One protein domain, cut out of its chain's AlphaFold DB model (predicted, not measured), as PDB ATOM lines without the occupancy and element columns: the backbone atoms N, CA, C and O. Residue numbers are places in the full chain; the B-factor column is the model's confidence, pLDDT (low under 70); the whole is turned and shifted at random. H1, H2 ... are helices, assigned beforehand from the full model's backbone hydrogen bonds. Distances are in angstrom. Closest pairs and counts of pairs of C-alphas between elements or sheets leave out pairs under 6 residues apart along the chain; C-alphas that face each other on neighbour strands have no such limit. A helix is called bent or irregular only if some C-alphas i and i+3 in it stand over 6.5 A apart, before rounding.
ATOM      1  N   ALA A  21     115.537 191.169 156.487       81.25
ATOM      2  CA  ALA A  21     116.918 191.659 156.493       81.25
ATOM      3  C   ALA A  21     117.284 192.384 157.805       81.25
ATOM      4  O   ALA A  21     118.451 192.405 158.186       81.25
ATOM      5  N   ALA A  22     116.292 192.953 158.499       79.50
ATOM      6  CA  ALA A  22     116.468 193.551 159.819       79.50
ATOM      7  C   ALA A  22     116.762 192.484 160.885       79.50
ATOM      8  O   ALA A  22     117.715 192.644 161.639       79.50
ATOM      9  N   ALA A  23     116.028 191.367 160.883       83.94
ATOM     10  CA  ALA A  23     116.284 190.247 161.789       83.94
ATOM     11  C   ALA A  23     117.658 189.601 161.533       83.94
ATOM     12  O   ALA A  23     118.370 189.253 162.472       83.94
ATOM     13  N   VAL A  24     118.073 189.492 160.264       84.88
ATOM     14  CA  VAL A  24     119.426 189.033 159.906       84.88
ATOM     15  C   VAL A  24     120.489 190.000 160.432       84.88
ATOM     16  O   VAL A  24     121.468 189.561 161.031       84.88
ATOM     17  N   LEU A  25     120.302 191.311 160.253       83.75
ATOM     18  CA  LEU A  25     121.230 192.320 160.766       83.75
ATOM     19  C   LEU A  25     121.321 192.283 162.297       83.75
ATOM     20  O   LEU A  25     122.422 192.345 162.828       83.75
ATOM     21  N   GLU A  26     120.200 192.140 162.999       84.69
ATOM     22  CA  GLU A  26     120.171 192.050 164.461       84.69
ATOM     23  C   GLU A  26     120.933 190.816 164.970       84.69
ATOM     24  O   GLU A  26     121.726 190.911 165.907       84.69
ATOM     25  N   ARG A  27     120.781 189.663 164.306       86.56
ATOM     26  CA  ARG A  27     121.566 188.457 164.619       86.56
ATOM     27  C   ARG A  27     123.057 188.651 164.361       86.56
ATOM     28  O   ARG A  27     123.870 188.227 165.176       86.56
ATOM     29  N   LEU A  28     123.421 189.322 163.269       84.88
ATOM     30  CA  LEU A  28     124.817 189.647 162.958       84.88
ATOM     31  C   LEU A  28     125.421 190.628 163.968       84.88
ATOM     32  O   LEU A  28     126.563 190.450 164.376       84.88
ATOM     33  N   MET A  29     124.657 191.629 164.407       83.94
ATOM     34  CA  MET A  29     125.080 192.578 165.438       83.94
ATOM     35  C   MET A  29     125.237 191.909 166.807       83.94
ATOM     36  O   MET A  29     126.145 192.269 167.543       83.94
ATOM     37  N   ASN A  30     124.402 190.919 167.138       84.62
ATOM     38  CA  ASN A  30     124.578 190.115 168.350       84.62
ATOM     39  C   ASN A  30     125.798 189.186 168.267       84.62
ATOM     40  O   ASN A  30     126.474 188.977 169.271       84.62
ATOM     41  N   ALA A  31     126.087 188.629 167.087       82.25
ATOM     42  CA  ALA A  31     127.237 187.750 166.883       82.25
ATOM     43  C   ALA A  31     128.572 188.515 166.869       82.25
ATOM     44  O   ALA A  31     129.558 188.033 167.419       82.25
ATOM     45  N   ASP A  32     128.612 189.694 166.241       79.38
ATOM     46  CA  ASP A  32     129.803 190.544 166.181       79.38
ATOM     47  C   ASP A  32     129.437 192.042 166.063       79.38
ATOM     48  O   ASP A  32     129.405 192.614 164.961       79.38
ATOM     49  N   PRO A  33     129.192 192.720 167.201       75.88
ATOM     50  CA  PRO A  33     128.827 194.137 167.221       75.88
ATOM     51  C   PRO A  33     129.984 195.060 166.812       75.88
ATOM     52  O   PRO A  33     129.760 196.226 166.489       75.88
ATOM     53  N   SER A  34     131.228 194.560 166.805       79.00
ATOM     54  CA  SER A  34     132.400 195.336 166.378       79.00
ATOM     55  C   SER A  34     132.444 195.525 164.860       79.00
ATOM     56  O   SER A  34     132.995 196.504 164.351       79.00
ATOM     57  N   ARG A  35     131.834 194.585 164.132       72.06
ATOM     58  CA  ARG A  35     131.955 194.441 162.680       72.06
ATOM     59  C   ARG A  35     130.660 194.778 161.953       72.06
ATOM     60  O   ARG A  35     130.694 195.286 160.827       72.06
ATOM     61  N   PHE A  36     129.522 194.564 162.609       77.38
ATOM     62  CA  PHE A  36     128.211 194.955 162.110       77.38
ATOM     63  C   PHE A  36     127.664 196.130 162.905       77.38
ATOM     64  O   PHE A  36     127.384 196.041 164.093       77.38
ATOM     65  N   THR A  37     127.485 197.249 162.211       75.25
ATOM     66  CA  THR A  37     126.849 198.448 162.758       75.25
ATOM     67  C   THR A  37     125.717 198.881 161.836       75.25
ATOM     68  O   THR A  37     125.552 198.344 160.737       75.25
ATOM     69  N   LEU A  38     124.959 199.907 162.228       74.75
ATOM     70  CA  LEU A  38     123.889 200.469 161.397       74.75
ATOM     71  C   LEU A  38     124.371 200.887 159.990       74.75
ATOM     72  O   LEU A  38     123.605 200.845 159.029       74.75
ATOM     73  N   LYS A  39     125.660 201.231 159.835       75.50
ATOM     74  CA  LYS A  39     126.277 201.536 158.531       75.50
ATOM     75  C   LYS A  39     126.330 200.322 157.596       75.50
ATOM     76  O   LYS A  39     126.281 200.488 156.379       75.50
ATOM     77  N   SER A  40     126.376 199.113 158.149       72.12
ATOM     78  CA  SER A  40     126.393 197.845 157.411       72.12
ATOM     79  C   SER A  40     124.999 197.425 156.927       72.12
ATOM     80  O   SER A  40     124.890 196.528 156.091       72.12
ATOM     81  N   ALA A  41     123.931 198.091 157.392       76.69
ATOM     82  CA  ALA A  41     122.545 197.718 157.109       76.69
ATOM     83  C   ALA A  41     122.236 197.655 155.608       76.69
ATOM     84  O   ALA A  41     121.661 196.679 155.134       76.69
ATOM     85  N   ARG A  42     122.680 198.653 154.832       77.81
ATOM     86  CA  ARG A  42     122.445 198.692 153.379       77.81
ATOM     87  C   ARG A  42     123.144 197.539 152.649       77.81
ATOM     88  O   ARG A  42     122.598 197.005 151.685       77.81
ATOM     89  N   THR A  43     124.330 197.145 153.111       82.50
ATOM     90  CA  THR A  43     125.087 196.015 152.555       82.50
ATOM     91  C   THR A  43     124.395 194.694 152.872       82.50
ATOM     92  O   THR A  43     124.186 193.893 151.964       82.50
ATOM     93  N   VAL A  44     123.957 194.503 154.121       80.31
ATOM     94  CA  VAL A  44     123.208 193.309 154.549       80.31
ATOM     95  C   VAL A  44     121.880 193.202 153.800       80.31
ATOM     96  O   VAL A  44     121.573 192.150 153.254       80.31
ATOM     97  N   GLN A  45     121.130 194.297 153.665       82.44
ATOM     98  CA  GLN A  45     119.887 194.328 152.886       82.44
ATOM     99  C   GLN A  45     120.103 193.952 151.418       82.44
ATOM    100  O   GLN A  45     119.328 193.175 150.863       82.44
ATOM    101  N   LYS A  46     121.153 194.485 150.776       80.81
ATOM    102  CA  LYS A  46     121.492 194.122 149.394       80.81
ATOM    103  C   LYS A  46     121.871 192.647 149.272       80.81
ATOM    104  O   LYS A  46     121.363 192.000 148.363       80.81
ATOM    105  N   ALA A  47     122.696 192.127 150.179       80.81
ATOM    106  CA  ALA A  47     123.105 190.724 150.187       80.81
ATOM    107  C   ALA A  47     121.905 189.788 150.386       80.81
ATOM    108  O   ALA A  47     121.673 188.911 149.563       80.81
ATOM    109  N   VAL A  48     121.057 190.058 151.385       80.00
ATOM    110  CA  VAL A  48     119.818 189.302 151.629       80.00
ATOM    111  C   VAL A  48     118.888 189.353 150.414       80.00
ATOM    112  O   VAL A  48     118.281 188.343 150.076       80.00
ATOM    113  N   LYS A  49     118.787 190.492 149.715       78.31
ATOM    114  CA  LYS A  49     117.970 190.596 148.497       78.31
ATOM    115  C   LYS A  49     118.524 189.754 147.343       78.31
ATOM    116  O   LYS A  49     117.741 189.115 146.648       78.31
ATOM    117  N   VAL A  50     119.843 189.761 147.136       81.06
ATOM    118  CA  VAL A  50     120.506 188.939 146.109       81.06
ATOM    119  C   VAL A  50     120.330 187.459 146.429       81.06
ATOM    120  O   VAL A  50     119.810 186.726 145.598       81.06
ATOM    121  N   TRP A  51     120.630 187.039 147.657       79.06
ATOM    122  CA  TRP A  51     120.494 185.644 148.077       79.06
ATOM    123  C   TRP A  51     119.043 185.157 148.047       79.06
ATOM    124  O   TRP A  51     118.782 184.028 147.646       79.06
ATOM    125  N   ARG A  52     118.069 186.019 148.369       74.25
ATOM    126  CA  ARG A  52     116.646 185.709 148.161       74.25
ATOM    127  C   ARG A  52     116.309 185.510 146.695       74.25
ATOM    128  O   ARG A  52     115.518 184.625 146.402       74.25
ATOM    129  N   ALA A  53     116.862 186.315 145.791       72.12
ATOM    130  CA  ALA A  53     116.646 186.144 144.360       72.12
ATOM    131  C   ALA A  53     117.312 184.865 143.829       72.12
ATOM    132  O   ALA A  53     116.760 184.244 142.931       72.12
ATOM    133  N   GLU A  54     118.433 184.430 144.408       72.12
ATOM    134  CA  GLU A  54     119.067 183.146 144.081       72.12
ATOM    135  C   GLU A  54     118.235 181.962 144.586       72.12
ATOM    136  O   GLU A  54     117.889 181.086 143.800       72.12
ATOM    137  N   ILE A  55     117.821 181.968 145.858       69.25
ATOM    138  CA  ILE A  55     116.945 180.931 146.428       69.25
ATOM    139  C   ILE A  55     115.593 180.916 145.700       69.25
ATOM    140  O   ILE A  55     115.125 179.863 145.284       69.25
ATOM    141  N   THR A  56     114.992 182.081 145.448       61.28
ATOM    142  CA  THR A  56     113.748 182.204 144.669       61.28
ATOM    143  C   THR A  56     113.956 181.793 143.215       61.28
ATOM    144  O   THR A  56     113.069 181.183 142.643       61.28
ATOM    145  N   GLY A  57     115.111 182.066 142.606       59.00
ATOM    146  CA  GLY A  57     115.454 181.585 141.267       59.00
ATOM    147  C   GLY A  57     115.513 180.059 141.205       59.00
ATOM    148  O   GLY A  57     115.017 179.469 140.248       59.00
ATOM    149  N   GLN A  58     116.016 179.418 142.264       56.47
ATOM    150  CA  GLN A  58     115.967 177.961 142.416       56.47
ATOM    151  C   GLN A  58     114.540 177.445 142.681       56.47
ATOM    152  O   GLN A  58     114.153 176.414 142.137       56.47
ATOM    153  N   ILE A  59     113.717 178.178 143.440       53.50
ATOM    154  CA  ILE A  59     112.324 177.803 143.754       53.50
ATOM    155  C   ILE A  59     111.357 178.079 142.588       53.50
ATOM    156  O   ILE A  59     110.395 177.338 142.415       53.50
ATOM    157  N   ILE A  60     111.578 179.101 141.757       53.38
ATOM    158  CA  ILE A  60     110.757 179.396 140.567       53.38
ATOM    159  C   ILE A  60     110.898 178.277 139.530       53.38
ATOM    160  O   ILE A  60     109.920 177.959 138.859       53.38
ATOM    161  N   LEU A  61     112.058 177.617 139.463       53.69
ATOM    162  CA  LEU A  61     112.211 176.375 138.702       53.69
ATOM    163  C   LEU A  61     111.403 175.205 139.311       53.69
ATOM    164  O   LEU A  61     111.061 174.270 138.596       53.69
ATOM    165  N   GLY A  62     111.068 175.273 140.607       54.22
ATOM    166  CA  GLY A  62     110.338 174.254 141.376       54.22
ATOM    167  C   GLY A  62     108.848 174.529 141.667       54.22
ATOM    168  O   GLY A  62     108.163 173.631 142.140       54.22
ATOM    169  N   GLY A  63     108.311 175.722 141.379       45.41
ATOM    170  CA  GLY A  63     106.863 175.998 141.399       45.41
ATOM    171  C   GLY A  63     106.184 176.251 142.761       45.41
ATOM    172  O   GLY A  63     104.958 176.284 142.802       45.41
ATOM    173  N   ASP A  64     106.918 176.476 143.858       55.47
ATOM    174  CA  ASP A  64     106.326 176.569 145.218       55.47
ATOM    175  C   ASP A  64     106.242 178.001 145.807       55.47
ATOM    176  O   ASP A  64     105.816 178.221 146.938       55.47
ATOM    177  N   TRP A  65     106.605 179.040 145.047       59.00
ATOM    178  CA  TRP A  65     106.733 180.401 145.604       59.00
ATOM    179  C   TRP A  65     105.396 181.119 145.891       59.00
ATOM    180  O   TRP A  65     105.350 182.036 146.714       59.00
ATOM    181  N   MET A  66     104.290 180.707 145.260       50.78
ATOM    182  CA  MET A  66     102.978 181.348 145.449       50.78
ATOM    183  C   MET A  66     102.325 181.028 146.803       50.78
ATOM    184  O   MET A  66     101.479 181.793 147.260       50.78
ATOM    185  N   LYS A  67     102.718 179.938 147.476       53.16
ATOM    186  CA  LYS A  67     102.145 179.575 148.782       53.16
ATOM    187  C   LYS A  67     102.710 180.417 149.925       53.16
ATOM    188  O   LYS A  67     101.967 180.765 150.832       53.16
ATOM    189  N   SER A  68     103.983 180.809 149.851       50.19
ATOM    190  CA  SER A  68     104.660 181.514 150.949       50.19
ATOM    191  C   SER A  68     104.278 183.003 151.049       50.19
ATOM    192  O   SER A  68     104.136 183.536 152.151       50.19
ATOM    193  N   LEU A  69     104.003 183.662 149.913       47.09
ATOM    194  CA  LEU A  69     103.570 185.070 149.885       47.09
ATOM    195  C   LEU A  69     102.151 185.290 150.433       47.09
ATOM    196  O   LEU A  69     101.850 186.395 150.878       47.09
ATOM    197  N   ALA A  70     101.302 184.260 150.448       44.81
ATOM    198  CA  ALA A  70      99.961 184.340 151.031       44.81
ATOM    199  C   ALA A  70      99.959 184.235 152.571       44.81
ATOM    200  O   ALA A  70      98.940 184.511 153.200       44.81
ATOM    201  N   THR A  71     101.086 183.857 153.186       42.44
ATOM    202  CA  THR A  71     101.195 183.595 154.635       42.44
ATOM    203  C   THR A  71     102.019 184.609 155.420       42.44
ATOM    204  O   THR A  71     102.143 184.457 156.630       42.44
TER     205      THR A  71
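AT A GLANCE: This is residues 21 to 71 of the 94 residues of an uncharacterized protein of Novosphingobium resinovorum (UniProt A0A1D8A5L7). One long helix, H2, makes the length of an open, loose rod; H1 meets the first half of H2 at a steep angle, and a short H3 turns back past its last end. The printed part has 51 residues with three named helices, H1, H2, H3, and no named strand: all helix. It is loose, with a radius of gyration of the C-alphas of 13.9 A, and spans 41 by 20 by 15 A.

HOW THE PARTS SIT: H1, residues 21 to 31, touches H2, residues 38 to 60, with residues 41 to 48 of H2 alone; the closest C-alphas, of Ala 21 and Gln 45, are 5.4 A apart. They run opposite ways at a steep tilt of 59 degrees. H3, residues 65 to 69, is close to H2 but not clearly touching, the closest C-alphas, of Ile 59 and Trp 65, being 6.4 A apart. H1 and H3 are apart. Every O i to N i+4 pair is within hydrogen-bond range in H1, 17 of 19 in H2 and 0 of 1 in H3, where 0 of 2 O i to N i+3 pairs are.

IN THESE COORDINATES: H1 begins at C-alpha 21 (116.918, 191.659, 156.493) and is 15.2 A long. H2 is 32.4 A long and irregular: C-alphas 39 and 42 are 7.0 A apart. H3, 7.1 A, ends at C-alpha 69 (103.570, 185.070, 149.885).

THE WHOLE: The C-alphas farthest apart, of Ser 34 and Gly 63, are 40.6 A apart. The printed part has no cut; the link H1 to H2 is short, H2 to H3 tight. Residues 55 to 71 have pLDDT under 70.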